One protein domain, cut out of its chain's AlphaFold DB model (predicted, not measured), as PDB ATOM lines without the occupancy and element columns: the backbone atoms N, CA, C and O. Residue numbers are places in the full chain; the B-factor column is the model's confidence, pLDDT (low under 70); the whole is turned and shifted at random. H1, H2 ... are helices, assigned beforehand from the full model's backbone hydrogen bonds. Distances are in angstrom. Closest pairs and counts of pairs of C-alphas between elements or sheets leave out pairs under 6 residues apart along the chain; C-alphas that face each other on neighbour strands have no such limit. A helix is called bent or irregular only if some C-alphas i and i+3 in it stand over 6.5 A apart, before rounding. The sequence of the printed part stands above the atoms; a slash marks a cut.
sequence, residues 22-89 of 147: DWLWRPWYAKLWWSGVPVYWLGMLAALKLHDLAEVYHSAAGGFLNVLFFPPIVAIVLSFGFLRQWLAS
ATOM      1  N   ASP A  22      20.429  57.388 237.399       65.81
ATOM      2  CA  ASP A  22      20.634  58.839 237.445       65.81
ATOM      3  C   ASP A  22      21.536  59.277 236.287       65.81
ATOM      4  O   ASP A  22      21.362  60.355 235.730       65.81
ATOM      5  N   TRP A  23      22.433  58.405 235.832       64.31
ATOM      6  CA  TRP A  23      23.324  58.707 234.718       64.31
ATOM      7  C   TRP A  23      22.660  58.561 233.340       64.31
ATOM      8  O   TRP A  23      22.839  59.405 232.468       64.31
ATOM      9  N   LEU A  24      21.824  57.543 233.152       65.38
ATOM     10  CA  LEU A  24      21.129  57.290 231.887       65.38
ATOM     11  C   LEU A  24      20.016  58.322 231.594       65.38
ATOM     12  O   LEU A  24      19.603  58.470 230.445       65.38
ATOM     13  N   TRP A  25      19.524  59.033 232.620       62.62
ATOM     14  CA  TRP A  25      18.347  59.914 232.519       62.62
ATOM     15  C   TRP A  25      18.604  61.406 232.791       62.62
ATOM     16  O   TRP A  25      17.820  62.251 232.350       62.62
ATOM     17  N   ARG A  26      19.666  61.771 233.521       62.34
ATOM     18  CA  ARG A  26      19.911  63.160 233.961       62.34
ATOM     19  C   ARG A  26      20.666  64.054 232.956       62.34
ATOM     20  O   ARG A  26      20.363  65.249 232.938       62.34
ATOM     21  N   PRO A  27      21.583  63.559 232.096       71.25
ATOM     22  CA  PRO A  27      22.264  64.388 231.101       71.25
ATOM     23  C   PRO A  27      21.293  64.975 230.069       71.25
ATOM     24  O   PRO A  27      20.417  64.284 229.550       71.25
ATOM     25  N   TRP A  28      21.489  66.243 229.700       71.62
ATOM     26  CA  TRP A  28      20.683  66.912 228.666       71.62
ATOM     27  C   TRP A  28      20.744  66.185 227.313       71.62
ATOM     28  O   TRP A  28      19.739  66.036 226.623       71.62
ATOM     29  N   TYR A  29      21.912  65.634 226.992       69.12
ATOM     30  CA  TYR A  29      22.136  64.830 225.799       69.12
ATOM     31  C   TYR A  29      21.316  63.527 225.793       69.12
ATOM     32  O   TYR A  29      20.765  63.157 224.761       69.12
ATOM     33  N   ALA A  30      21.147  62.871 226.947       76.56
ATOM     34  CA  ALA A  30      20.317  61.672 227.044       76.56
ATOM     35  C   ALA A  30      18.865  61.982 226.665       76.56
ATOM     36  O   ALA A  30      18.258  61.221 225.925       76.56
ATOM     37  N   LYS A  31      18.326  63.135 227.083       78.19
ATOM     38  CA  LYS A  31      16.968  63.566 226.703       78.19
ATOM     39  C   LYS A  31      16.819  63.755 225.193       78.19
ATOM     40  O   LYS A  31      15.808  63.330 224.644       78.19
ATOM     41  N   LEU A  32      17.825  64.328 224.524       81.12
ATOM     42  CA  LEU A  32      17.826  64.463 223.062       81.12
ATOM     43  C   LEU A  32      17.820  63.104 222.359       81.12
ATOM     44  O   LEU A  32      17.085  62.935 221.389       81.12
ATOM     45  N   TRP A  33      18.577  62.124 222.859       80.38
ATOM     46  CA  TRP A  33      18.556  60.764 222.310       80.38
ATOM     47  C   TRP A  33      17.255  60.037 222.606       80.38
ATOM     48  O   TRP A  33      16.677  59.438 221.702       80.38
ATOM     49  N   TRP A  34      16.739  60.164 223.827       81.94
ATOM     50  CA  TRP A  34      15.440  59.623 224.208       81.94
ATOM     51  C   TRP A  34      14.290  60.224 223.396       81.94
ATOM     52  O   TRP A  34      13.301  59.531 223.203       81.94
ATOM     53  N   SER A  35      14.399  61.454 222.879       83.19
ATOM     54  CA  SER A  35      13.435  61.995 221.908       83.19
ATOM     55  C   SER A  35      13.749  61.604 220.463       83.19
ATOM     56  O   SER A  35      12.851  61.249 219.705       83.19
ATOM     57  N   GLY A  36      15.022  61.654 220.069       83.62
ATOM     58  CA  GLY A  36      15.458  61.482 218.686       83.62
ATOM     59  C   GLY A  36      15.292  60.052 218.190       83.62
ATOM     60  O   GLY A  36      14.842  59.854 217.068       83.62
ATOM     61  N   VAL A  37      15.576  59.061 219.040       83.75
ATOM     62  CA  VAL A  37      15.407  57.636 218.723       83.75
ATOM     63  C   VAL A  37      13.943  57.325 218.386       83.75
ATOM     64  O   VAL A  37      13.689  56.905 217.258       83.75
ATOM     65  N   PRO A  38      12.951  57.555 219.269       85.56
ATOM     66  CA  PRO A  38      11.560  57.285 218.930       85.56
ATOM     67  C   PRO A  38      11.078  58.110 217.740       85.56
ATOM     68  O   PRO A  38      10.395  57.546 216.898       85.56
ATOM     69  N   VAL A  39      11.465  59.386 217.606       86.62
ATOM     70  CA  VAL A  39      11.116  60.200 216.426       86.62
ATOM     71  C   VAL A  39      11.660  59.583 215.136       86.62
ATOM     72  O   VAL A  39      10.926  59.481 214.154       86.62
ATOM     73  N   TYR A  40      12.910  59.118 215.137       83.94
ATOM     74  CA  TYR A  40      13.521  58.450 213.991       83.94
ATOM     75  C   TYR A  40      12.808  57.145 213.633       83.94
ATOM     76  O   TYR A  40      12.488  56.922 212.466       83.94
ATOM     77  N   TRP A  41      12.529  56.294 214.624       84.12
ATOM     78  CA  TRP A  41      11.823  55.032 214.404       84.12
ATOM     79  C   TRP A  41      10.376  55.261 213.954       84.12
ATOM     80  O   TRP A  41       9.895  54.545 213.079       84.12
ATOM     81  N   LEU A  42       9.695  56.290 214.470       85.25
ATOM     82  CA  LEU A  42       8.363  56.684 214.000       85.25
ATOM     83  C   LEU A  42       8.411  57.176 212.548       85.25
ATOM     84  O   LEU A  42       7.558  56.799 211.748       85.25
ATOM     85  N   GLY A  43       9.422  57.977 212.201       81.25
ATOM     86  CA  GLY A  43       9.679  58.431 210.834       81.25
ATOM     87  C   GLY A  43       9.978  57.272 209.883       81.25
ATOM     88  O   GLY A  43       9.429  57.231 208.786       81.25
ATOM     89  N   MET A  44      10.751  56.279 210.331       77.88
ATOM     90  CA  MET A  44      11.019  55.053 209.574       77.88
ATOM     91  C   MET A  44       9.730  54.246 209.360       77.88
ATOM     92  O   MET A  44       9.458  53.796 208.249       77.88
ATOM     93  N   LEU A  45       8.895  54.094 210.391       82.62
ATOM     94  CA  LEU A  45       7.594  53.427 210.267       82.62
ATOM     95  C   LEU A  45       6.650  54.182 209.321       82.62
ATOM     96  O   LEU A  45       5.925  53.554 208.549       82.62
ATOM     97  N   ALA A  46       6.676  55.515 209.342       79.69
ATOM     98  CA  ALA A  46       5.934  56.343 208.397       79.69
ATOM     99  C   ALA A  46       6.475  56.198 206.963       79.69
ATOM    100  O   ALA A  46       5.684  56.127 206.023       79.69
ATOM    101  N   ALA A  47       7.793  56.061 206.790       76.81
ATOM    102  CA  ALA A  47       8.433  55.810 205.498       76.81
ATOM    103  C   ALA A  47       8.029  54.462 204.879       76.81
ATOM    104  O   ALA A  47       7.952  54.347 203.661       76.81
ATOM    105  N   LEU A  48       7.665  53.455 205.684       74.62
ATOM    106  CA  LEU A  48       7.086  52.203 205.166       74.62
ATOM    107  C   LEU A  48       5.700  52.398 204.527       74.62
ATOM    108  O   LEU A  48       5.238  51.537 203.779       74.62
ATOM    109  N   LYS A  49       5.003  53.490 204.861       73.06
ATOM    110  CA  LYS A  49       3.657  53.808 204.363       73.06
ATOM    111  C   LYS A  49       3.654  54.912 203.308       73.06
ATOM    112  O   LYS A  49       2.748  54.936 202.480       73.06
ATOM    113  N   LEU A  50       4.639  55.806 203.339       72.31
ATOM    114  CA  LEU A  50       4.745  56.969 202.465       72.31
ATOM    115  C   LEU A  50       5.945  56.815 201.527       72.31
ATOM    116  O   LEU A  50       7.091  56.831 201.971       72.31
ATOM    117  N   HIS A  51       5.667  56.694 200.228       67.12
ATOM    118  CA  HIS A  51       6.675  56.430 199.197       67.12
ATOM    119  C   HIS A  51       7.743  57.538 199.111       67.12
ATOM    120  O   HIS A  51       8.926  57.235 199.005       67.12
ATOM    121  N   ASP A  52       7.344  58.800 199.296       71.75
ATOM    122  CA  ASP A  52       8.259  59.953 199.269       71.75
ATOM    123  C   ASP A  52       9.262  59.942 200.437       71.75
ATOM    124  O   ASP A  52      10.423  60.319 200.287       71.75
ATOM    125  N   LEU A  53       8.846  59.470 201.619       65.19
ATOM    126  CA  LEU A  53       9.751  59.313 202.764       65.19
ATOM    127  C   LEU A  53      10.665  58.095 202.593       65.19
ATOM    128  O   LEU A  53      11.801  58.113 203.072       65.19
ATOM    129  N   ALA A  54      10.193  57.045 201.917       69.44
ATOM    130  CA  ALA A  54      10.990  55.856 201.646       69.44
ATOM    131  C   ALA A  54      12.233  56.190 200.813       69.44
ATOM    132  O   ALA A  54      13.309  55.673 201.107       69.44
ATOM    133  N   GLU A  55      12.112  57.089 199.833       74.75
ATOM    134  CA  GLU A  55      13.230  57.525 198.989       74.75
ATOM    135  C   GLU A  55      14.301  58.280 199.796       74.75
ATOM    136  O   GLU A  55      15.498  58.006 199.669       74.75
ATOM    137  N   VAL A  56      13.884  59.144 200.729       73.62
ATOM    138  CA  VAL A  56      14.801  59.837 201.652       73.62
ATOM    139  C   VAL A  56      15.537  58.843 202.554       73.62
ATOM    140  O   VAL A  56      16.749  58.966 202.747       73.62
ATOM    141  N   TYR A  57      14.840  57.827 203.065       72.25
ATOM    142  CA  TYR A  57      15.442  56.776 203.891       72.25
ATOM    143  C   TYR A  57      16.312  55.784 203.094       72.25
ATOM    144  O   TYR A  57      17.216  55.182 203.672       72.25
ATOM    145  N   HIS A  58      16.088  55.635 201.784       74.56
ATOM    146  CA  HIS A  58      16.944  54.848 200.883       74.56
ATOM    147  C   HIS A  58      18.182  55.613 200.404       74.56
ATOM    148  O   HIS A  58      19.147  55.009 199.933       74.56
ATOM    149  N   SER A  59      18.162  56.941 200.507       78.31
ATOM    150  CA  SER A  59      19.293  57.785 200.142       78.31
ATOM    151  C   SER A  59      20.481  57.610 201.102       78.31
ATOM    152  O   SER A  59      20.361  57.079 202.210       78.31
ATOM    153  N   ALA A  60      21.645  58.143 200.715       77.88
ATOM    154  CA  ALA A  60      22.833  58.174 201.572       77.88
ATOM    155  C   ALA A  60      22.576  58.850 202.937       77.88
ATOM    156  O   ALA A  60      23.176  58.458 203.940       77.88
ATOM    157  N   ALA A  61      21.652  59.819 202.998       75.19
ATOM    158  CA  ALA A  61      21.239  60.442 204.252       75.19
ATOM    159  C   ALA A  61      20.504  59.441 205.156       75.19
ATOM    160  O   ALA A  61      20.825  59.327 206.336       75.19
ATOM    161  N   GLY A  62      19.582  58.653 204.602       77.94
ATOM    162  CA  GLY A  62      18.894  57.591 205.332       77.94
ATOM    163  C   GLY A  62      19.844  56.520 205.867       77.94
ATOM    164  O   GLY A  62      19.711  56.103 207.018       77.94
ATOM    165  N   GLY A  63      20.866  56.163 205.084       78.75
ATOM    166  CA  GLY A  63      21.961  55.299 205.528       78.75
ATOM    167  C   GLY A  63      22.710  55.863 206.739       78.75
ATOM    168  O   GLY A  63      22.897  55.157 207.730       78.75
ATOM    169  N   PHE A  64      23.073  57.151 206.707       80.81
ATOM    170  CA  PHE A  64      23.727  57.817 207.837       80.81
ATOM    171  C   PHE A  64      22.845  57.833 209.092       80.81
ATOM    172  O   PHE A  64      23.320  57.497 210.179       80.81
ATOM    173  N   LEU A  65      21.555  58.159 208.952       81.56
ATOM    174  CA  LEU A  65      20.626  58.108 210.080       81.56
ATOM    175  C   LEU A  65      20.487  56.684 210.644       81.56
ATOM    176  O   LEU A  65      20.404  56.526 211.858       81.56
ATOM    177  N   ASN A  66      20.498  55.651 209.801       83.81
ATOM    178  CA  ASN A  66      20.378  54.261 210.249       83.81
ATOM    179  C   ASN A  66      21.581  53.823 211.091       83.81
ATOM    180  O   ASN A  66      21.410  53.218 212.146       83.81
ATOM    181  N   VAL A  67      22.796  54.212 210.689       83.25
ATOM    182  CA  VAL A  67      24.001  53.991 211.505       83.25
ATOM    183  C   VAL A  67      23.929  54.789 212.810       83.25
ATOM    184  O   VAL A  67      24.216  54.248 213.875       83.25
ATOM    185  N   LEU A  68      23.510  56.056 212.750       81.50
ATOM    186  CA  LEU A  68      23.453  56.937 213.920       81.50
ATOM    187  C   LEU A  68      22.453  56.445 214.978       81.50
ATOM    188  O   LEU A  68      22.762  56.447 216.166       81.50
ATOM    189  N   PHE A  69      21.273  55.995 214.553       82.25
ATOM    190  CA  PHE A  69      20.222  55.476 215.433       82.25
ATOM    191  C   PHE A  69      20.292  53.957 215.635       82.25
ATOM    192  O   PHE A  69      19.358  53.359 216.180       82.25
ATOM    193  N   PHE A  70      21.402  53.327 215.238       82.00
ATOM    194  CA  PHE A  70      21.607  51.902 215.443       82.00
ATOM    195  C   PHE A  70      21.666  51.597 216.954       82.00
ATOM    196  O   PHE A  70      22.446  52.238 217.667       82.00
ATOM    197  N   PRO A  71      20.883  50.629 217.477       78.50
ATOM    198  CA  PRO A  71      20.740  50.421 218.923       78.50
ATOM    199  C   PRO A  71      22.060  50.264 219.707       78.50
ATOM    200  O   PRO A  71      22.169  50.833 220.792       78.50
ATOM    201  N   PRO A  72      23.097  49.579 219.186       83.62
ATOM    202  CA  PRO A  72      24.417  49.529 219.814       83.62
ATOM    203  C   PRO A  72      25.114  50.890 219.921       83.62
ATOM    204  O   PRO A  72      25.690  51.189 220.963       83.62
ATOM    205  N   ILE A  73      25.050  51.734 218.881       83.69
ATOM    206  CA  ILE A  73      25.656  53.075 218.918       83.69
ATOM    207  C   ILE A  73      24.920  53.932 219.940       83.69
ATOM    208  O   ILE A  73      25.549  54.496 220.830       83.69
ATOM    209  N   VAL A  74      23.589  53.943 219.880       83.12
ATOM    210  CA  VAL A  74      22.734  54.623 220.861       83.12
ATOM    211  C   VAL A  74      23.122  54.216 222.291       83.12
ATOM    212  O   VAL A  74      23.308  55.081 223.145       83.12
ATOM    213  N   ALA A  75      23.318  52.917 222.545       82.88
ATOM    214  CA  ALA A  75      23.714  52.398 223.852       82.88
ATOM    215  C   ALA A  75      25.109  52.871 224.295       82.88
ATOM    216  O   ALA A  75      25.263  53.277 225.448       82.88
ATOM    217  N   ILE A  76      26.106  52.873 223.404       81.19
ATOM    218  CA  ILE A  76      27.456  53.391 223.697       81.19
ATOM    219  C   ILE A  76      27.384  54.869 224.074       81.19
ATOM    220  O   ILE A  76      27.963  55.295 225.073       81.19
ATOM    221  N   VAL A  77      26.640  55.648 223.293       82.06
ATOM    222  CA  VAL A  77      26.547  57.090 223.478       82.06
ATOM    223  C   VAL A  77      25.778  57.429 224.769       82.06
ATOM    224  O   VAL A  77      26.212  58.287 225.537       82.06
ATOM    225  N   LEU A  78      24.692  56.715 225.080       80.00
ATOM    226  CA  LEU A  78      23.990  56.829 226.367       80.00
ATOM    227  C   LEU A  78      24.874  56.407 227.556       80.00
ATOM    228  O   LEU A  78      24.791  57.006 228.628       80.00
ATOM    229  N   SER A  79      25.748  55.419 227.357       77.19
ATOM    230  CA  SER A  79      26.693  54.931 228.373       77.19
ATOM    231  C   SER A  79      27.940  55.813 228.512       77.19
ATOM    232  O   SER A  79      28.738  55.595 229.421       77.19
ATOM    233  N   PHE A  80      28.128  56.813 227.643       79.19
ATOM    234  CA  PHE A  80      29.395  57.532 227.494       79.19
ATOM    235  C   PHE A  80      29.921  58.158 228.785       79.19
ATOM    236  O   PHE A  80      31.102  58.024 229.085       79.19
ATOM    237  N   GLY A  81      29.097  58.842 229.574       74.25
ATOM    238  CA  GLY A  81      29.624  59.405 230.818       74.25
ATOM    239  C   GLY A  81      29.393  58.560 232.064       74.25
ATOM    240  O   GLY A  81      30.003  58.879 233.081       74.25
ATOM    241  N   PHE A  82      28.669  57.436 231.968       71.62
ATOM    242  CA  PHE A  82      28.911  56.340 232.905       71.62
ATOM    243  C   PHE A  82      30.343  55.841 232.709       71.62
ATOM    244  O   PHE A  82      31.090  55.785 233.674       71.62
ATOM    245  N   LEU A  83      30.763  55.593 231.462       77.94
ATOM    246  CA  LEU A  83      32.137  55.208 231.133       77.94
ATOM    247  C   LEU A  83      33.143  56.277 231.569       77.94
ATOM    248  O   LEU A  83      34.158  55.927 232.150       77.94
ATOM    249  N   ARG A  84      32.865  57.571 231.360       74.81
ATOM    250  CA  ARG A  84      33.750  58.664 231.812       74.81
ATOM    251  C   ARG A  84      33.924  58.687 233.331       74.81
ATOM    252  O   ARG A  84      35.040  58.883 233.798       74.81
ATOM    253  N   GLN A  85      32.840  58.510 234.088       69.81
ATOM    254  CA  GLN A  85      32.908  58.481 235.549       69.81
ATOM    255  C   GLN A  85      33.527  57.181 236.051       69.81
ATOM    256  O   GLN A  85      34.315  57.225 236.982       69.81
ATOM    257  N   TRP A  86      33.225  56.051 235.413       75.19
ATOM    258  CA  TRP A  86      33.892  54.780 235.663       75.19
ATOM    259  C   TRP A  86      35.404  54.935 235.475       75.19
ATOM    260  O   TRP A  86      36.157  54.612 236.384       75.19
ATOM    261  N   LEU A  87      35.841  55.561 234.377       76.81
ATOM    262  CA  LEU A  87      37.248  55.855 234.104       76.81
ATOM    263  C   LEU A  87      37.870  56.817 235.127       76.81
ATOM    264  O   LEU A  87      39.031  56.658 235.470       76.81
ATOM    265  N   ALA A  88      37.109  57.799 235.617       74.06
ATOM    266  CA  ALA A  88      37.553  58.728 236.659       74.06
ATOM    267  C   ALA A  88      37.530  58.118 238.073       74.06
ATOM    268  O   ALA A  88      38.207  58.618 238.964       74.06
ATOM    269  N   SER A  89      36.723  57.076 238.283       69.00
ATOM    270  CA  SER A  89      36.647  56.304 239.527       69.00
ATOM    271  C   SER A  89      37.676  55.184 239.585       69.00
ATOM    272  O   SER A  89      37.931  54.656 240.667       69.00
TER     273      SER A  89
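What this domain is: This is residues 22 to 89 of the 147 residues of an uncharacterized protein of Sphingobium fuliginis (strain ATCC 27551) (UniProt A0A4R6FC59). A long, narrow U of helices: H2 makes one leg, H3 turns across the closed end, and H4 and then the bent H5 run back as the other leg. The two legs meet only loosely, and the short H1 lies at the open end, beyond which the last arm, H5b, leads away. The printed part has 68 residues with five named helices, in the order H1, H2, H3, H4, H5, and no named strand; the class is all helix. The whole is loose, with a radius of gyration of the C-alphas of 14.8 A, and its outline is a rod of 50 by 19 by 14 A.

How they stand to each other: H1, residues 22 to 25, is close to but not clearly touching H2, residues 28 to 47; the closest C-alphas, of Leu 24 and Ala 30, are 6.6 A apart. H2 touches H3, residues 51 to 58, with its residues 44 to 47 alone; the closest C-alphas, of Ala 47 and Ala 54, are 4.6 A apart, and the tilt is steep at 53 degrees, opposite ways. H3 is close to but not clearly touching H4, residues 60 to 68, at a steep tilt of 65 degrees, the same way; the closest C-alphas are those of Val 56 and Gly 62, at 5.9 A. H2 and H4 are near each other. H5, residues 71 to 89, was assigned as one helix by its hydrogen bonds but is bent: C-alphas 78 and 81 are 7.6 A apart, and its arms, H5a and H5b, stand at a steep tilt of 51 degrees. H2, with residues 30 to 33 alone, only just touches H5a, with 3 pairs of C-alphas within 8 A, the closest those of Ala 30 and Leu 78 at 6.1 A, at a shallow tilt of 21 degrees, opposite ways. H1 only just touches H5b, with 3 such pairs, the closest those of Trp 23 and Phe 82 at 6.3 A. H2 and H5b are apart. In H4, H5a and H5b every O i to N i+4 pair is within hydrogen-bond range; in H2 it is 15 of 16 and in H3 3 of 4, while H1 is too short for such a pair.

Where its parts are: H1 begins at C-alpha 22, (20.634, 58.839, 237.445), and measures 5.5 A. H2 measures 28.5 A and ends at C-alpha 47, (8.433, 55.810, 205.498). H3 measures 10.5 A and H4 12.4 A. H5a, residues 71 to 78, measures 10.3 A; H5b, residues 81 to 89, measures 11.6 A and ends at C-alpha 89, (36.647, 56.304, 239.527).

The domain as a whole: The C-alphas farthest apart, of His 51 and Ser 89, are 50.2 A apart. The printed part has no cut, and the four links between successive helices are tight. The mean pLDDT of the printed part is 76.9; residues 22 to 26, 29, 51, 53 to 54, 85 and 89 are under 70.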